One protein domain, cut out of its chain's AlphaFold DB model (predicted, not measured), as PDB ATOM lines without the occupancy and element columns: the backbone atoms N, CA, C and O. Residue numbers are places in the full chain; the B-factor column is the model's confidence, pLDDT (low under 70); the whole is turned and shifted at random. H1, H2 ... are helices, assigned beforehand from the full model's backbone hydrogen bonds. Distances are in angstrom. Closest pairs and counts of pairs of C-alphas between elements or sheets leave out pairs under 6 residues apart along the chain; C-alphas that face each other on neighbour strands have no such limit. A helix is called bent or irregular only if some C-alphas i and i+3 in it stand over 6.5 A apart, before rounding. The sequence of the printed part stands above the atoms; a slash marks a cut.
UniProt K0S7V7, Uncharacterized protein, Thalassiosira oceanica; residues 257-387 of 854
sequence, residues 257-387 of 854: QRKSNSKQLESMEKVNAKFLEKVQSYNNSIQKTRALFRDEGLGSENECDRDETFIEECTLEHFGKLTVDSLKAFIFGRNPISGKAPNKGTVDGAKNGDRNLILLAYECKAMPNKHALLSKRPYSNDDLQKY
ATOM      1  N   GLN A 257     -34.661 -43.964  42.155       67.31
ATOM      2  CA  GLN A 257     -33.239 -43.998  41.823       67.31
ATOM      3  C   GLN A 257     -32.900 -45.191  40.919       67.31
ATOM      4  O   GLN A 257     -32.221 -44.999  39.912       67.31
ATOM      5  N   ARG A 258     -33.457 -46.387  41.170       71.06
ATOM      6  CA  ARG A 258     -33.363 -47.539  40.245       71.06
ATOM      7  C   ARG A 258     -33.934 -47.195  38.861       71.06
ATOM      8  O   ARG A 258     -33.259 -47.409  37.857       71.06
ATOM      9  N   LYS A 259     -35.124 -46.580  38.792       75.88
ATOM     10  CA  LYS A 259     -35.759 -46.125  37.534       75.88
ATOM     11  C   LYS A 259     -34.923 -45.059  36.804       75.88
ATOM     12  O   LYS A 259     -34.850 -45.077  35.576       75.88
ATOM     13  N   SER A 260     -34.273 -44.148  37.533       72.12
ATOM     14  CA  SER A 260     -33.361 -43.140  36.972       72.12
ATOM     15  C   SER A 260     -32.075 -43.770  36.428       72.12
ATOM     16  O   SER A 260     -31.680 -43.483  35.298       72.12
ATOM     17  N   ASN A 261     -31.446 -44.657  37.203       74.56
ATOM     18  CA  ASN A 261     -30.218 -45.349  36.824       74.56
ATOM     19  C   ASN A 261     -30.444 -46.251  35.605       74.56
ATOM     20  O   ASN A 261     -29.654 -46.193  34.671       74.56
ATOM     21  N   SER A 262     -31.566 -46.981  35.548       79.38
ATOM     22  CA  SER A 262     -31.974 -47.765  34.371       79.38
ATOM     23  C   SER A 262     -32.058 -46.901  33.109       79.38
ATOM     24  O   SER A 262     -31.494 -47.255  32.078       79.38
ATOM     25  N   LYS A 263     -32.697 -45.723  33.187       81.25
ATOM     26  CA  LYS A 263     -32.822 -44.803  32.043       81.25
ATOM     27  C   LYS A 263     -31.483 -44.199  31.609       81.25
ATOM     28  O   LYS A 263     -31.283 -43.975  30.415       81.25
ATOM     29  N   GLN A 264     -30.563 -43.937  32.541       78.12
ATOM     30  CA  GLN A 264     -29.209 -43.495  32.189       78.12
ATOM     31  C   GLN A 264     -28.370 -44.629  31.595       78.12
ATOM     32  O   GLN A 264     -27.742 -44.410  30.561       78.12
ATOM     33  N   LEU A 265     -28.438 -45.836  32.160       83.56
ATOM     34  CA  LEU A 265     -27.781 -47.033  31.635       83.56
ATOM     35  C   LEU A 265     -28.241 -47.321  30.199       83.56
ATOM     36  O   LEU A 265     -27.409 -47.382  29.302       83.56
ATOM     37  N   GLU A 266     -29.555 -47.351  29.948       86.81
ATOM     38  CA  GLU A 266     -30.122 -47.446  28.596       86.81
ATOM     39  C   GLU A 266     -29.577 -46.364  27.653       86.81
ATOM     40  O   GLU A 266     -29.305 -46.635  26.486       86.81
ATOM     41  N   SER A 267     -29.443 -45.118  28.121       87.31
ATOM     42  CA  SER A 267     -28.931 -44.016  27.302       87.31
ATOM     43  C   SER A 267     -27.442 -44.182  26.983       87.31
ATOM     44  O   SER A 267     -27.029 -43.923  25.852       87.31
ATOM     45  N   MET A 268     -26.637 -44.632  27.947       83.19
ATOM     46  CA  MET A 268     -25.206 -44.905  27.777       83.19
ATOM     47  C   MET A 268     -24.979 -46.106  26.853       83.19
ATOM     48  O   MET A 268     -24.146 -46.044  25.950       83.19
ATOM     49  N   GLU A 269     -25.771 -47.168  27.007       86.81
ATOM     50  CA  GLU A 269     -25.733 -48.353  26.149       86.81
ATOM     51  C   GLU A 269     -26.207 -48.029  24.722       86.81
ATOM     52  O   GLU A 269     -25.554 -48.445  23.768       86.81
ATOM     53  N   LYS A 270     -27.231 -47.180  24.539       89.19
ATOM     54  CA  LYS A 270     -27.649 -46.671  23.213       89.19
ATOM     55  C   LYS A 270     -26.586 -45.787  22.543       89.19
ATOM     56  O   LYS A 270     -26.462 -45.822  21.319       89.19
ATOM     57  N   VAL A 271     -25.802 -45.016  23.303       86.12
ATOM     58  CA  VAL A 271     -24.651 -44.260  22.766       86.12
ATOM     59  C   VAL A 271     -23.502 -45.198  22.392       86.12
ATOM     60  O   VAL A 271     -22.963 -45.078  21.292       86.12
ATOM     61  N   ASN A 272     -23.164 -46.166  23.248       86.31
ATOM     62  CA  ASN A 272     -22.141 -47.172  22.958       86.31
ATOM     63  C   ASN A 272     -22.520 -48.045  21.745       86.31
ATOM     64  O   ASN A 272     -21.662 -48.313  20.909       86.31
ATOM     65  N   ALA A 273     -23.793 -48.424  21.589       86.81
ATOM     66  CA  ALA A 273     -24.289 -49.150  20.420       86.81
ATOM     67  C   ALA A 273     -24.119 -48.334  19.127       86.81
ATOM     68  O   ALA A 273     -23.505 -48.816  18.181       86.81
ATOM     69  N   LYS A 274     -24.547 -47.061  19.113       85.06
ATOM     70  CA  LYS A 274     -24.352 -46.148  17.967       85.06
ATOM     71  C   LYS A 274     -22.885 -45.822  17.675       85.06
ATOM     72  O   LYS A 274     -22.552 -45.411  16.565       85.06
ATOM     73  N   PHE A 275     -21.998 -45.958  18.658       83.44
ATOM     74  CA  PHE A 275     -20.557 -45.868  18.441       83.44
ATOM     75  C   PHE A 275     -20.026 -47.135  17.753       83.44
ATOM     76  O   PHE A 275     -19.343 -47.026  16.740       83.44
ATOM     77  N   LEU A 276     -20.398 -48.323  18.242       83.00
ATOM     78  CA  LEU A 276     -20.019 -49.604  17.633       83.00
ATOM     79  C   LEU A 276     -20.554 -49.744  16.198       83.00
ATOM     80  O   LEU A 276     -19.807 -50.159  15.319       83.00
ATOM     81  N   GLU A 277     -21.789 -49.312  15.941       84.88
ATOM     82  CA  GLU A 277     -22.402 -49.237  14.605       84.88
ATOM     83  C   GLU A 277     -21.558 -48.394  13.631       84.88
ATOM     84  O   GLU A 277     -21.293 -48.815  12.506       84.88
ATOM     85  N   LYS A 278     -21.058 -47.229  14.073       81.94
ATOM     86  CA  LYS A 278     -20.160 -46.380  13.271       81.94
ATOM     87  C   LYS A 278     -18.810 -47.037  13.011       81.94
ATOM     88  O   LYS A 278     -18.347 -47.006  11.875       81.94
ATOM     89  N   VAL A 279     -18.201 -47.651  14.029       81.56
ATOM     90  CA  VAL A 279     -16.931 -48.385  13.886       81.56
ATOM     91  C   VAL A 279     -17.091 -49.550  12.905       81.56
ATOM     92  O   VAL A 279     -16.273 -49.716  12.007       81.56
ATOM     93  N   GLN A 280     -18.181 -50.314  13.003       83.88
ATOM     94  CA  GLN A 280     -18.476 -51.408  12.081       83.88
ATOM     95  C   GLN A 280     -18.750 -50.896  10.660       83.88
ATOM     96  O   GLN A 280     -18.216 -51.443   9.701       83.88
ATOM     97  N   SER A 281     -19.513 -49.809  10.503       84.69
ATOM     98  CA  SER A 281     -19.756 -49.192   9.195       84.69
ATOM     99  C   SER A 281     -18.474 -48.638   8.560       84.69
ATOM    100  O   SER A 281     -18.324 -48.717   7.340       84.69
ATOM    101  N   TYR A 282     -17.551 -48.102   9.365       85.44
ATOM    102  CA  TYR A 282     -16.221 -47.690   8.919       85.44
ATOM    103  C   TYR A 282     -15.408 -48.901   8.451       85.44
ATOM    104  O   TYR A 282     -15.002 -48.938   7.292       85.44
ATOM    105  N   ASN A 283     -15.266 -49.939   9.281       83.81
ATOM    106  CA  ASN A 283     -14.529 -51.160   8.938       83.81
ATOM    107  C   ASN A 283     -15.083 -51.832   7.666       83.81
ATOM    108  O   ASN A 283     -14.318 -52.219   6.785       83.81
ATOM    109  N   ASN A 284     -16.411 -51.873   7.510       85.81
ATOM    110  CA  ASN A 284     -17.075 -52.372   6.303       85.81
ATOM    111  C   ASN A 284     -16.783 -51.512   5.056       85.81
ATOM    112  O   ASN A 284     -16.856 -52.018   3.938       85.81
ATOM    113  N   SER A 285     -16.486 -50.215   5.209       86.69
ATOM    114  CA  SER A 285     -16.019 -49.375   4.095       86.69
ATOM    115  C   SER A 285     -14.563 -49.682   3.735       86.69
ATOM    116  O   SER A 285     -14.273 -49.874   2.560       86.69
ATOM    117  N   ILE A 286     -13.689 -49.854   4.735       85.88
ATOM    118  CA  ILE A 286     -12.270 -50.205   4.562       85.88
ATOM    119  C   ILE A 286     -12.118 -51.553   3.849       85.88
ATOM    120  O   ILE A 286     -11.380 -51.646   2.871       85.88
ATOM    121  N   GLN A 287     -12.871 -52.576   4.268       85.25
ATOM    122  CA  GLN A 287     -12.868 -53.892   3.616       85.25
ATOM    123  C   GLN A 287     -13.312 -53.825   2.147       85.25
ATOM    124  O   GLN A 287     -12.723 -54.498   1.305       85.25
ATOM    125  N   LYS A 288     -14.305 -52.986   1.814       87.62
ATOM    126  CA  LYS A 288     -14.723 -52.766   0.418       87.62
ATOM    127  C   LYS A 288     -13.650 -52.044  -0.394       87.62
ATOM    128  O   LYS A 288     -13.412 -52.435  -1.529       87.62
ATOM    129  N   THR A 289     -12.982 -51.041   0.175       86.25
ATOM    130  CA  THR A 289     -11.856 -50.372  -0.491       86.25
ATOM    131  C   THR A 289     -10.697 -51.346  -0.734       86.25
ATOM    132  O   THR A 289     -10.180 -51.378  -1.845       86.25
ATOM    133  N   ARG A 290     -10.340 -52.198   0.243       84.75
ATOM    134  CA  ARG A 290      -9.282 -53.219   0.076       84.75
ATOM    135  C   ARG A 290      -9.660 -54.294  -0.948       84.75
ATOM    136  O   ARG A 290      -8.792 -54.757  -1.677       84.75
ATOM    137  N   ALA A 291     -10.933 -54.688  -1.024       84.69
ATOM    138  CA  ALA A 291     -11.409 -55.595  -2.071       84.69
ATOM    139  C   ALA A 291     -11.189 -54.985  -3.464       84.69
ATOM    140  O   ALA A 291     -10.492 -55.579  -4.274       84.69
ATOM    141  N   LEU A 292     -11.655 -53.750  -3.684       85.25
ATOM    142  CA  LEU A 292     -11.474 -53.033  -4.954       85.25
ATOM    143  C   LEU A 292      -9.994 -52.835  -5.334       85.25
ATOM    144  O   LEU A 292      -9.654 -52.937  -6.505       85.25
ATOM    145  N   PHE A 293      -9.122 -52.590  -4.350       82.94
ATOM    146  CA  PHE A 293      -7.673 -52.451  -4.546       82.94
ATOM    147  C   PHE A 293      -6.996 -53.781  -4.932       82.94
ATOM    148  O   PHE A 293      -6.089 -53.809  -5.763       82.94
ATOM    149  N   ARG A 294      -7.470 -54.910  -4.382       82.06
ATOM    150  CA  ARG A 294      -7.011 -56.255  -4.774       82.06
ATOM    151  C   ARG A 294      -7.580 -56.709  -6.120       82.06
ATOM    152  O   ARG A 294      -6.847 -57.334  -6.879       82.06
ATOM    153  N   ASP A 295      -8.814 -56.336  -6.460       80.50
ATOM    154  CA  ASP A 295      -9.419 -56.601  -7.777       80.50
ATOM    155  C   ASP A 295      -8.666 -55.888  -8.924       80.50
ATOM    156  O   ASP A 295      -8.691 -56.349 -10.063       80.50
ATOM    157  N   GLU A 296      -7.970 -54.779  -8.634       77.56
ATOM    158  CA  GLU A 296      -7.073 -54.077  -9.572       77.56
ATOM    159  C   GLU A 296      -5.630 -54.634  -9.580       77.56
ATOM    160  O   GLU A 296      -4.780 -54.135 -10.313       77.56
ATOM    161  N   GLY A 297      -5.347 -55.693  -8.809       70.12
ATOM    162  CA  GLY A 297      -4.049 -56.380  -8.783       70.12
ATOM    163  C   GLY A 297      -2.944 -55.661  -8.001       70.12
ATOM    164  O   GLY A 297      -1.777 -56.020  -8.147       70.12
ATOM    165  N   LEU A 298      -3.288 -54.653  -7.190       68.69
ATOM    166  CA  LEU A 298      -2.323 -53.778  -6.506       68.69
ATOM    167  C   LEU A 298      -1.952 -54.230  -5.079       68.69
ATOM    168  O   LEU A 298      -0.984 -53.726  -4.521       68.69
ATOM    169  N   GLY A 299      -2.704 -55.158  -4.476       62.47
ATOM    170  CA  GLY A 299      -2.505 -55.596  -3.085       62.47
ATOM    171  C   GLY A 299      -1.801 -56.949  -2.931       62.47
ATOM    172  O   GLY A 299      -1.946 -57.841  -3.765       62.47
ATOM    173  N   SER A 300      -1.087 -57.126  -1.817       62.06
ATOM    174  CA  SER A 300      -0.388 -58.375  -1.473       62.06
ATOM    175  C   SER A 300      -1.312 -59.409  -0.813       62.06
ATOM    176  O   SER A 300      -2.127 -59.074   0.049       62.06
ATOM    177  N   GLU A 301      -1.137 -60.700  -1.127       58.81
ATOM    178  CA  GLU A 301      -1.835 -61.796  -0.426       58.81
ATOM    179  C   GLU A 301      -1.440 -61.913   1.061       58.81
ATOM    180  O   GLU A 301      -2.202 -62.453   1.857       58.81
ATOM    181  N   ASN A 302      -0.272 -61.381   1.449       57.22
ATOM    182  CA  ASN A 302       0.265 -61.452   2.815       57.22
ATOM    183  C   ASN A 302       0.016 -60.182   3.656       57.22
ATOM    184  O   ASN A 302       0.593 -60.034   4.735       57.22
ATOM    185  N   GLU A 303      -0.811 -59.243   3.188       59.12
ATOM    186  CA  GLU A 303      -1.141 -58.032   3.950       59.12
ATOM    187  C   GLU A 303      -1.902 -58.337   5.250       59.12
ATOM    188  O   GLU A 303      -2.883 -59.084   5.282       59.12
ATOM    189  N   CYS A 304      -1.484 -57.695   6.344       57.25
ATOM    190  CA  CYS A 304      -2.193 -57.784   7.613       57.25
ATOM    191  C   CYS A 304      -3.562 -57.102   7.494       57.25
ATOM    192  O   CYS A 304      -3.645 -55.897   7.266       57.25
ATOM    193  N   ASP A 305      -4.646 -57.836   7.753       61.00
ATOM    194  CA  ASP A 305      -6.020 -57.333   7.583       61.00
ATOM    195  C   ASP A 305      -6.357 -56.089   8.441       61.00
ATOM    196  O   ASP A 305      -7.367 -55.418   8.200       61.00
ATOM    197  N   ARG A 306      -5.512 -55.756   9.426       59.22
ATOM    198  CA  ARG A 306      -5.617 -54.567  10.289       59.22
ATOM    199  C   ARG A 306      -4.773 -53.365   9.848       59.22
ATOM    200  O   ARG A 306      -4.867 -52.338  10.512       59.22
ATOM    201  N   ASP A 307      -3.982 -53.465   8.782       70.31
ATOM    202  CA  ASP A 307      -3.200 -52.329   8.287       70.31
ATOM    203  C   ASP A 307      -4.025 -51.418   7.353       70.31
ATOM    204  O   ASP A 307      -4.798 -51.882   6.513       70.31
ATOM    205  N   GLU A 308      -3.879 -50.107   7.522       77.88
ATOM    206  CA  GLU A 308      -4.577 -49.060   6.765       77.88
ATOM    207  C   GLU A 308      -3.653 -48.331   5.763       77.88
ATOM    208  O   GLU A 308      -4.119 -47.431   5.067       77.88
ATOM    209  N   THR A 309      -2.377 -48.727   5.646       77.88
ATOM    210  CA  THR A 309      -1.367 -48.163   4.719       77.88
ATOM    211  C   THR A 309      -1.818 -48.093   3.255       77.88
ATOM    212  O   THR A 309      -1.738 -47.026   2.650       77.88
ATOM    213  N   PHE A 310      -2.386 -49.176   2.706       82.88
ATOM    214  CA  PHE A 310      -2.877 -49.267   1.313       82.88
ATOM    215  C   PHE A 310      -3.865 -48.146   0.906       82.88
ATOM    216  O   PHE A 310      -4.098 -47.872  -0.274       82.88
ATOM    217  N   ILE A 311      -4.473 -47.470   1.885       85.62
ATOM    218  CA  ILE A 311      -5.440 -46.390   1.671       85.62
ATOM    219  C   ILE A 311      -4.752 -45.113   1.169       85.62
ATOM    220  O   ILE A 311      -5.396 -44.313   0.489       85.62
ATOM    221  N   GLU A 312      -3.458 -44.927   1.435       82.62
ATOM    222  CA  GLU A 312      -2.686 -43.815   0.874       82.62
ATOM    223  C   GLU A 312      -2.462 -43.976  -0.638       82.62
ATOM    224  O   GLU A 312      -2.436 -42.979  -1.361       82.62
ATOM    225  N   GLU A 313      -2.433 -45.208  -1.150       83.06
ATOM    226  CA  GLU A 313      -2.270 -45.513  -2.580       83.06
ATOM    227  C   GLU A 313      -3.599 -45.461  -3.360       83.06
ATOM    228  O   GLU A 313      -3.616 -45.168  -4.555       83.06
ATOM    229  N   CYS A 314      -4.741 -45.626  -2.681       86.12
ATOM    230  CA  CYS A 314      -6.074 -45.629  -3.300       86.12
ATOM    231  C   CYS A 314      -6.378 -44.364  -4.138       86.12
ATOM    232  O   CYS A 314      -6.212 -43.224  -3.681       86.12
ATOM    233  N   THR A 315      -6.884 -44.561  -5.362       87.88
ATOM    234  CA  THR A 315      -7.184 -43.488  -6.336       87.88
ATOM    235  C   THR A 315      -8.613 -42.933  -6.208       87.88
ATOM    236  O   THR A 315      -9.470 -43.511  -5.537       87.88
ATOM    237  N   LEU A 316      -8.916 -41.825  -6.899       87.50
ATOM    238  CA  LEU A 316     -10.290 -41.301  -7.016       87.50
ATOM    239  C   LEU A 316     -11.278 -42.326  -7.609       87.50
ATOM    240  O   LEU A 316     -12.460 -42.292  -7.274       87.50
ATOM    241  N   GLU A 317     -10.819 -43.252  -8.456       87.44
ATOM    242  CA  GLU A 317     -11.670 -44.293  -9.051       87.44
ATOM    243  C   GLU A 317     -12.059 -45.381  -8.043       87.44
ATOM    244  O   GLU A 317     -13.218 -45.804  -8.034       87.44
ATOM    245  N   HIS A 318     -11.160 -45.742  -7.121       87.25
ATOM    246  CA  HIS A 318     -11.463 -46.640  -6.001       87.25
ATOM    247  C   HIS A 318     -12.617 -46.085  -5.149       87.25
ATOM    248  O   HIS A 318     -13.626 -46.759  -4.926       87.25
ATOM    249  N   PHE A 319     -12.529 -44.812  -4.747       88.62
ATOM    250  CA  PHE A 319     -13.614 -44.128  -4.030       88.62
ATOM    251  C   PHE A 319     -14.862 -43.930  -4.913       88.62
ATOM    252  O   PHE A 319     -15.991 -44.025  -4.428       88.62
ATOM    253  N   GLY A 320     -14.687 -43.739  -6.223       87.56
ATOM    254  CA  GLY A 320     -15.768 -43.670  -7.209       87.56
ATOM    255  C   GLY A 320     -16.640 -44.927  -7.263       87.56
ATOM    256  O   GLY A 320     -17.862 -44.814  -7.396       87.56
ATOM    257  N   LYS A 321     -16.053 -46.117  -7.088       89.81
ATOM    258  CA  LYS A 321     -16.763 -47.410  -7.066       89.81
ATOM    259  C   LYS A 321     -17.564 -47.655  -5.772       89.81
ATOM    260  O   LYS A 321     -18.522 -48.426  -5.784       89.81
ATOM    261  N   LEU A 322     -17.252 -46.973  -4.665       89.31
ATOM    262  CA  LEU A 322     -17.946 -47.159  -3.380       89.31
ATOM    263  C   LEU A 322     -19.403 -46.653  -3.379       89.31
ATOM    264  O   LEU A 322     -19.788 -45.717  -4.088       89.31
ATOM    265  N   THR A 323     -20.234 -47.244  -2.515       90.38
ATOM    266  CA  THR A 323     -21.606 -46.757  -2.265       90.38
ATOM    267  C   THR A 323     -21.607 -45.439  -1.484       90.38
ATOM    268  O   THR A 323     -20.658 -45.130  -0.763       90.38
ATOM    269  N   VAL A 324     -22.703 -44.680  -1.585       87.50
ATOM    270  CA  VAL A 324     -22.884 -43.390  -0.892       87.50
ATOM    271  C   VAL A 324     -22.642 -43.511   0.617       87.50
ATOM    272  O   VAL A 324     -21.997 -42.647   1.209       87.50
ATOM    273  N   ASP A 325     -23.125 -44.583   1.242       85.31
ATOM    274  CA  ASP A 325     -23.031 -44.747   2.693       85.31
ATOM    275  C   ASP A 325     -21.685 -45.337   3.133       85.31
ATOM    276  O   ASP A 325     -21.186 -44.967   4.192       85.31
ATOM    277  N   SER A 326     -21.019 -46.132   2.283       87.00
ATOM    278  CA  SER A 326     -19.609 -46.497   2.495       87.00
ATOM    279  C   SER A 326     -18.681 -45.278   2.401       87.00
ATOM    280  O   SER A 326     -17.804 -45.138   3.248       87.00
ATOM    281  N   LEU A 327     -18.914 -44.353   1.458       88.50
ATOM    282  CA  LEU A 327     -18.183 -43.079   1.378       88.50
ATOM    283  C   LEU A 327     -18.408 -42.214   2.624       88.50
ATOM    284  O   LEU A 327     -17.445 -41.757   3.236       88.50
ATOM    285  N   LYS A 328     -19.666 -42.027   3.052       87.06
ATOM    286  CA  LYS A 328     -19.974 -41.300   4.296       87.06
ATOM    287  C   LYS A 328     -19.293 -41.937   5.508       87.06
ATOM    288  O   LYS A 328     -18.739 -41.205   6.321       87.06
ATOM    289  N   ALA A 329     -19.339 -43.264   5.643       85.81
ATOM    290  CA  ALA A 329     -18.736 -43.970   6.771       85.81
ATOM    291  C   ALA A 329     -17.215 -43.768   6.822       85.81
ATOM    292  O   ALA A 329     -16.699 -43.370   7.867       85.81
ATOM    293  N   PHE A 330     -16.531 -43.948   5.687       87.75
ATOM    294  CA  PHE A 330     -15.097 -43.694   5.543       87.75
ATOM    295  C   PHE A 330     -14.736 -42.256   5.951       87.75
ATOM    296  O   PHE A 330     -13.888 -42.051   6.823       87.75
ATOM    297  N   ILE A 331     -15.441 -41.262   5.395       87.00
ATOM    298  CA  ILE A 331     -15.200 -39.849   5.707       87.00
ATOM    299  C   ILE A 331     -15.459 -39.566   7.191       87.00
ATOM    300  O   ILE A 331     -14.594 -39.002   7.852       87.00
ATOM    301  N   PHE A 332     -16.591 -39.989   7.767       80.81
ATOM    302  CA  PHE A 332     -16.904 -39.711   9.175       80.81
ATOM    303  C   PHE A 332     -15.877 -40.291  10.162       80.81
ATOM    304  O   PHE A 332     -15.673 -39.688  11.217       80.81
ATOM    305  N   GLY A 333     -15.213 -41.405   9.827       78.06
ATOM    306  CA  GLY A 333     -14.167 -42.000  10.666       78.06
ATOM    307  C   GLY A 333     -12.823 -41.263  10.651       78.06
ATOM    308  O   GLY A 333     -12.032 -41.427  11.579       78.06
ATOM    309  N   ARG A 334     -12.558 -40.421   9.643       82.50
ATOM    310  CA  ARG A 334     -11.283 -39.691   9.475       82.50
ATOM    311  C   ARG A 334     -11.459 -38.169   9.531       82.50
ATOM    312  O   ARG A 334     -10.751 -37.485  10.272       82.50
ATOM    313  N   ASN A 335     -12.466 -37.622   8.855       79.06
ATOM    314  CA  ASN A 335     -12.825 -36.205   8.871       79.06
ATOM    315  C   ASN A 335     -14.345 -35.978   9.066       79.06
ATOM    316  O   ASN A 335     -15.102 -35.983   8.094       79.06
ATOM    317  N   PRO A 336     -14.834 -35.761  10.304       65.19
ATOM    318  CA  PRO A 336     -16.260 -35.558  10.553       65.19
ATOM    319  C   PRO A 336     -16.748 -34.208   9.998       65.19
ATOM    320  O   PRO A 336     -16.562 -33.165  10.622       65.19
ATOM    321  N   ILE A 337     -17.407 -34.237   8.833       66.81
ATOM    322  CA  ILE A 337     -17.943 -33.042   8.159       66.81
ATOM    323  C   ILE A 337     -18.951 -32.315   9.064       66.81
ATOM    324  O   ILE A 337     -19.999 -32.857   9.422       66.81
ATOM    325  N   SER A 338     -18.682 -31.044   9.358       53.00
ATOM    326  CA  SER A 338     -19.575 -30.136  10.082       53.00
ATOM    327  C   SER A 338     -20.645 -29.525   9.164       53.00
ATOM    328  O   SER A 338     -20.602 -28.347   8.817       53.00
ATOM    329  N   GLY A 339     -21.644 -30.317   8.762       64.88
ATOM    330  CA  GLY A 339     -22.785 -29.805   7.995       64.88
ATOM    331  C   GLY A 339     -23.594 -30.872   7.261       64.88
ATOM    332  O   GLY A 339     -23.497 -32.064   7.546       64.88
ATOM    333  N   LYS A 340     -24.403 -30.436   6.287       74.12
ATOM    334  CA  LYS A 340     -25.058 -31.344   5.337       74.12
ATOM    335  C   LYS A 340     -24.004 -31.837   4.343       74.12
ATOM    336  O   LYS A 340     -23.438 -31.031   3.611       74.12
ATOM    337  N   ALA A 341     -23.741 -33.141   4.332       76.56
ATOM    338  CA  ALA A 341     -22.805 -33.746   3.388       76.56
ATOM    339  C   ALA A 341     -23.272 -33.531   1.927       76.56
ATOM    340  O   ALA A 341     -24.486 -33.534   1.685       76.56
ATOM    341  N   PRO A 342     -22.349 -33.335   0.965       83.44
ATOM    342  CA  PRO A 342     -22.703 -33.149  -0.439       83.44
ATOM    343  C   PRO A 342     -23.220 -34.447  -1.080       83.44
ATOM    344  O   PRO A 342     -23.190 -35.527  -0.487       83.44
ATOM    345  N   ASN A 343     -23.685 -34.335  -2.324       86.06
ATOM    346  CA  ASN A 343     -24.041 -35.487  -3.153       86.06
ATOM    347  C   ASN A 343     -22.787 -36.306  -3.524       86.06
ATOM    348  O   ASN A 343     -21.660 -35.815  -3.422       86.06
ATOM    349  N   LYS A 344     -22.972 -37.551  -3.996       85.69
ATOM    350  CA  LYS A 344     -21.844 -38.422  -4.385       85.69
ATOM    351  C   LYS A 344     -20.941 -37.785  -5.447       85.69
ATOM    352  O   LYS A 344     -19.728 -37.846  -5.294       85.69
ATOM    353  N   GLY A 345     -21.541 -37.150  -6.456       86.81
ATOM    354  CA  GLY A 345     -20.834 -36.638  -7.631       86.81
ATOM    355  C   GLY A 345     -20.393 -37.748  -8.588       86.81
ATOM    356  O   GLY A 345     -20.697 -38.926  -8.381       86.81
ATOM    357  N   THR A 346     -19.685 -37.349  -9.642       89.00
ATOM    358  CA  THR A 346     -18.973 -38.236 -10.572       89.00
ATOM    359  C   THR A 346     -17.472 -38.193 -10.286       89.00
ATOM    360  O   THR A 346     -16.979 -37.275  -9.624       89.00
ATOM    361  N   VAL A 347     -16.732 -39.181 -10.795       87.94
ATOM    362  CA  VAL A 347     -15.263 -39.194 -10.716       87.94
ATOM    363  C   VAL A 347     -14.676 -38.000 -11.471       87.94
ATOM    364  O   VAL A 347     -13.767 -37.354 -10.965       87.94
ATOM    365  N   ASP A 348     -15.226 -37.649 -12.633       85.56
ATOM    366  CA  ASP A 348     -14.712 -36.548 -13.456       85.56
ATOM    367  C   ASP A 348     -14.994 -35.180 -12.827       85.56
ATOM    368  O   ASP A 348     -14.124 -34.314 -12.825       85.56
ATOM    369  N   GLY A 349     -16.149 -35.014 -12.170       82.62
ATOM    370  CA  GLY A 349     -16.402 -33.850 -11.319       82.62
ATOM    371  C   GLY A 349     -15.385 -33.756 -10.180       82.62
ATOM    372  O   GLY A 349     -14.814 -32.695  -9.950       82.62
ATOM    373  N   ALA A 350     -15.072 -34.873  -9.510       86.38
ATOM    374  CA  ALA A 350     -14.036 -34.896  -8.471       86.38
ATOM    375  C   ALA A 350     -12.638 -34.539  -9.020       86.38
ATOM    376  O   ALA A 350     -11.918 -33.779  -8.378       86.38
ATOM    377  N   LYS A 351     -12.273 -35.020 -10.220       87.00
ATOM    378  CA  LYS A 351     -11.028 -34.649 -10.925       87.00
ATOM    379  C   LYS A 351     -10.982 -33.157 -11.288       87.00
ATOM    380  O   LYS A 351      -9.913 -32.561 -11.235       87.00
ATOM    381  N   ASN A 352     -12.132 -32.552 -11.587       86.44
ATOM    382  CA  ASN A 352     -12.280 -31.121 -11.872       86.44
ATOM    383  C   ASN A 352     -12.405 -30.237 -10.610       86.44
ATOM    384  O   ASN A 352     -12.519 -29.019 -10.733       86.44
ATOM    385  N   GLY A 353     -12.385 -30.818  -9.403       82.50
ATOM    386  CA  GLY A 353     -12.481 -30.085  -8.135       82.50
ATOM    387  C   GLY A 353     -13.901 -29.865  -7.592       82.50
ATOM    388  O   GLY A 353     -14.065 -29.137  -6.610       82.50
ATOM    389  N   ASP A 354     -14.937 -30.492  -8.165       86.12
ATOM    390  CA  ASP A 354     -16.294 -30.436  -7.607       86.12
ATOM    391  C   ASP A 354     -16.324 -31.056  -6.207       86.12
ATOM    392  O   ASP A 354     -16.046 -32.244  -6.018       86.12
ATOM    393  N   ARG A 355     -16.753 -30.267  -5.214       83.75
ATOM    394  CA  ARG A 355     -16.784 -30.661  -3.799       83.75
ATOM    395  C   ARG A 355     -17.870 -31.703  -3.494       83.75
ATOM    396  O   ARG A 355     -18.933 -31.395  -2.951       83.75
ATOM    397  N   ASN A 356     -17.579 -32.953  -3.834       88.88
ATOM    398  CA  ASN A 356     -18.461 -34.111  -3.721       88.88
ATOM    399  C   ASN A 356     -17.900 -35.184  -2.759       88.88
ATOM    400  O   ASN A 356     -16.810 -35.027  -2.206       88.88
ATOM    401  N   LEU A 357     -18.648 -36.267  -2.502       87.88
ATOM    402  CA  LEU A 357     -18.210 -37.305  -1.548       87.88
ATOM    403  C   LEU A 357     -16.998 -38.120  -2.024       87.88
ATOM    404  O   LEU A 357     -16.266 -38.625  -1.179       87.88
ATOM    405  N   ILE A 358     -16.783 -38.269  -3.334       89.88
ATOM    406  CA  ILE A 358     -15.621 -38.996  -3.870       89.88
ATOM    407  C   ILE A 358     -14.350 -38.184  -3.588       89.88
ATOM    408  O   ILE A 358     -13.390 -38.723  -3.037       89.88
ATOM    409  N   LEU A 359     -14.383 -36.876  -3.876       88.31
ATOM    410  CA  LEU A 359     -13.277 -35.961  -3.587       88.31
ATOM    411  C   LEU A 359     -12.996 -35.874  -2.077       88.31
ATOM    412  O   LEU A 359     -11.863 -36.084  -1.663       88.31
ATOM    413  N   LEU A 360     -14.023 -35.678  -1.239       87.50
ATOM    414  CA  LEU A 360     -13.857 -35.597   0.223       87.50
ATOM    415  C   LEU A 360     -13.310 -36.893   0.850       87.50
ATOM    416  O   LEU A 360     -12.591 -36.835   1.850       87.50
ATOM    417  N   ALA A 361     -13.643 -38.064   0.295       88.12
ATOM    418  CA  ALA A 361     -13.061 -39.332   0.734       88.12
ATOM    419  C   ALA A 361     -11.572 -39.412   0.364       88.12
ATOM    420  O   ALA A 361     -10.749 -39.711   1.226       88.12
ATOM    421  N   TYR A 362     -11.223 -39.052  -0.872       89.44
ATOM    422  CA  TYR A 362      -9.839 -39.007  -1.338       89.44
ATOM    423  C   TYR A 362      -8.983 -37.990  -0.558       89.44
ATOM    424  O   TYR A 362      -7.892 -38.327  -0.111       89.44
ATOM    425  N   GLU A 363      -9.492 -36.783  -0.292       87.50
ATOM    426  CA  GLU A 363      -8.815 -35.753   0.516       87.50
ATOM    427  C   GLU A 363      -8.510 -36.222   1.951       87.50
ATOM    428  O   GLU A 363      -7.476 -35.870   2.516       87.50
ATOM    429  N   CYS A 364      -9.381 -37.038   2.561       85.94
ATOM    430  CA  CYS A 364      -9.151 -37.569   3.908       85.94
ATOM    431  C   CYS A 364      -8.362 -38.895   3.946       85.94
ATOM    432  O   CYS A 364      -8.196 -39.471   5.026       85.94
ATOM    433  N   LYS A 365      -7.815 -39.373   2.814       85.62
ATOM    434  CA  LYS A 365      -7.069 -40.648   2.753       85.62
ATOM    435  C   LYS A 365      -5.728 -40.644   3.504       85.62
ATOM    436  O   LYS A 365      -5.291 -41.705   3.930       85.62
ATOM    437  N   ALA A 366      -5.144 -39.470   3.752       79.44
ATOM    438  CA  ALA A 366      -3.951 -39.293   4.592       79.44
ATOM    439  C   ALA A 366      -4.275 -38.860   6.043       79.44
ATOM    440  O   ALA A 366      -3.379 -38.575   6.833       79.44
ATOM    441  N   MET A 367      -5.559 -38.755   6.420       82.69
ATOM    442  CA  MET A 367      -5.940 -38.405   7.794       82.69
ATOM    443  C   MET A 367      -6.038 -39.662   8.671       82.69
ATOM    444  O   MET A 367      -6.683 -40.630   8.257       82.69
ATOM    445  N   PRO A 368      -5.487 -39.648   9.902       75.06
ATOM    446  CA  PRO A 368      -5.524 -40.805  10.787       75.06
ATOM    447  C   PRO A 368      -6.957 -41.165  11.187       75.06
ATOM    448  O   PRO A 368      -7.799 -40.295  11.440       75.06
ATOM    449  N   ASN A 369      -7.220 -42.468  11.290       74.06
ATOM    450  CA  ASN A 369      -8.496 -43.015  11.733       74.06
ATOM    451  C   ASN A 369      -8.810 -42.577  13.181       74.06
ATOM    452  O   ASN A 369      -8.219 -43.051  14.156       74.06
ATOM    453  N   LYS A 370      -9.792 -41.680  13.334       68.12
ATOM    454  CA  LYS A 370     -10.220 -41.145  14.635       68.12
ATOM    455  C   LYS A 370     -10.990 -42.175  15.459       68.12
ATOM    456  O   LYS A 370     -11.070 -42.024  16.674       68.12
ATOM    457  N   HIS A 371     -11.510 -43.238  14.846       63.56
ATOM    458  CA  HIS A 371     -12.079 -44.375  15.568       63.56
ATOM    459  C   HIS A 371     -11.010 -45.339  16.103       63.56
ATOM    460  O   HIS A 371     -11.192 -45.853  17.203       63.56
ATOM    461  N   ALA A 372      -9.869 -45.511  15.424       54.78
ATOM    462  CA  ALA A 372      -8.729 -46.263  15.967       54.78
ATOM    463  C   ALA A 372      -8.118 -45.568  17.200       54.78
ATOM    464  O   ALA A 372      -7.828 -46.216  18.208       54.78
ATOM    465  N   LEU A 373      -8.017 -44.232  17.166       46.88
ATOM    466  CA  LEU A 373      -7.629 -43.409  18.322       46.88
ATOM    467  C   LEU A 373      -8.666 -43.442  19.468       46.88
ATOM    468  O   LEU A 373      -8.318 -43.202  20.622       46.88
ATOM    469  N   LEU A 374      -9.924 -43.786  19.173       50.19
ATOM    470  CA  LEU A 374     -11.012 -43.986  20.142       50.19
ATOM    471  C   LEU A 374     -11.230 -45.480  20.454       50.19
ATOM    472  O   LEU A 374     -12.359 -45.960  20.537       50.19
ATOM    473  N   SER A 375     -10.142 -46.217  20.690       52.72
ATOM    474  CA  SER A 375     -10.167 -47.629  21.115       52.72
ATOM    475  C   SER A 375     -10.933 -47.880  22.429       52.72
ATOM    476  O   SER A 375     -11.317 -49.012  22.726       52.72
ATOM    477  N   LYS A 376     -11.212 -46.821  23.202       62.00
ATOM    478  CA  LYS A 376     -12.132 -46.822  24.345       62.00
ATOM    479  C   LYS A 376     -13.520 -46.341  23.906       62.00
ATOM    480  O   LYS A 376     -13.661 -45.247  23.362       62.00
ATOM    481  N   ARG A 377     -14.550 -47.143  24.202       70.81
ATOM    482  CA  ARG A 377     -15.970 -46.770  24.041       70.81
ATOM    483  C   ARG A 377     -16.275 -45.446  24.774       70.81
ATOM    484  O   ARG A 377     -15.679 -45.224  25.827       70.81
ATOM    485  N   PRO A 378     -17.243 -44.628  24.303       80.31
ATOM    486  CA  PRO A 378     -17.650 -43.381  24.963       80.31
ATOM    487  C   PRO A 378     -17.989 -43.512  26.453       80.31
ATOM    488  O   PRO A 378     -17.745 -42.579  27.211       80.31
ATOM    489  N   TYR A 379     -18.515 -44.669  26.872       81.62
ATOM    490  CA  TYR A 379     -18.660 -45.047  28.279       81.62
ATOM    491  C   TYR A 379     -17.989 -46.399  28.532       81.62
ATOM    492  O   TYR A 379     -18.230 -47.357  27.786       81.62
ATOM    493  N   SER A 380     -17.165 -46.486  29.579       78.94
ATOM    494  CA  SER A 380     -16.467 -47.723  29.958       78.94
ATOM    495  C   SER A 380     -17.403 -48.736  30.631       78.94
ATOM    496  O   SER A 380     -18.515 -48.401  31.040       78.94
ATOM    497  N   ASN A 381     -16.955 -49.988  30.783       76.69
ATOM    498  CA  ASN A 381     -17.708 -50.978  31.564       76.69
ATOM    499  C   ASN A 381     -17.852 -50.545  33.033       76.69
ATOM    500  O   ASN A 381     -18.908 -50.763  33.617       76.69
ATOM    501  N   ASP A 382     -16.845 -49.877  33.593       74.19
ATOM    502  CA  ASP A 382     -16.848 -49.368  34.967       74.19
ATOM    503  C   ASP A 382     -17.877 -48.236  35.122       74.19
ATOM    504  O   ASP A 382     -18.573 -48.145  36.131       74.19
ATOM    505  N   ASP A 383     -18.039 -47.392  34.095       72.50
ATOM    506  CA  ASP A 383     -19.094 -46.372  34.057       72.50
ATOM    507  C   ASP A 383     -20.490 -46.991  33.978       72.50
ATOM    508  O   ASP A 383     -21.407 -46.494  34.624       72.50
ATOM    509  N   LEU A 384     -20.656 -48.090  33.237       75.50
ATOM    510  CA  LEU A 384     -21.913 -48.843  33.197       75.50
ATOM    511  C   LEU A 384     -22.186 -49.555  34.535       75.50
ATOM    512  O   LEU A 384     -23.328 -49.578  34.992       75.50
ATOM    513  N   GLN A 385     -21.156 -50.095  35.199       70.62
ATOM    514  CA  GLN A 385     -21.289 -50.737  36.512       70.62
ATOM    515  C   GLN A 385     -21.779 -49.767  37.595       70.62
ATOM    516  O   GLN A 385     -22.633 -50.162  38.379       70.62
ATOM    517  N   LYS A 386     -21.359 -48.492  37.584       68.44
ATOM    518  CA  LYS A 386     -21.839 -47.454  38.530       68.44
ATOM    519  C   LYS A 386     -23.367 -47.259  38.530       68.44
ATOM    520  O   LYS A 386     -23.906 -46.756  39.513       68.44
ATOM    521  N   TYR A 387     -24.063 -47.642  37.454       65.25
ATOM    522  CA  TYR A 387     -25.529 -47.564  37.342       65.25
ATOM    523  C   TYR A 387     -26.231 -48.929  37.385       65.25
ATOM    524  O   TYR A 387     -27.458 -48.975  37.494       65.25
TER     525      TYR A 387
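Overview. This is residues 257 to 387 of the 854 residues of an uncharacterized protein of Thalassiosira oceanica (UniProt K0S7V7). One very long helix, H1, makes the longest axis, and a small cluster of four short helices packs at its second half: H2 and H3 on H1, with H5 behind them and H4 on H2 and H5. After H5 the chain runs back along H1, and H6 ends up near its first half. The printed part has 131 residues with six named helices, H1 to H6 in order, and no named strand: all helix. It is loose, with a radius of gyration of the C-alphas of 17.9 A, and flat, spanning 59 by 38 by 20 A.

Arrangement. H1, residues 257 to 295, touches H2, residues 316 to 321, with residues 289 to 293 alone; the closest C-alphas, of Leu 292 and His 318, are 6.5 A apart. With residues 278 to 286 alone H1 touches H3, residues 324 to 334, only just about perpendicular at 72 degrees; C-alphas 285 and 326 are closest, 4.9 A. H3 touches H5, residues 357 to 366, at a shallow tilt of 29 degrees, the same way, closest at C-alphas 331 and 361, 5.4 A. H4, residues 347 to 351, touches H5, closest at C-alphas 350 and 359, 5.1 A. H6, residues 381 to 385, is close to H1 but not clearly touching, with C-alphas 265 and 384 closest, 6.3 A. Every O i to N i+4 pair is within hydrogen-bond range in H1, H2, H4 and H6, against 6 of 7 in H3 and 5 of 6 in H5.

Along the chain. H1 runs 56.4 A from C-alpha 257 at (-33.239, -43.998, 41.823). H3 is 16.0 A long. H5, 15.7 A, is irregular: C-alphas 363 and 366 are 7.3 A apart. H6 ends at C-alpha 385, (-21.289, -50.737, 36.512).

Size, cuts and confidence. The printed part has no cut. The links H1 to H2, H3 to H4 and H5 to H6 are long. Confidence is under 70 at residues 257, 298 to 306, 336 to 339, 370 to 376 and 386 to 387.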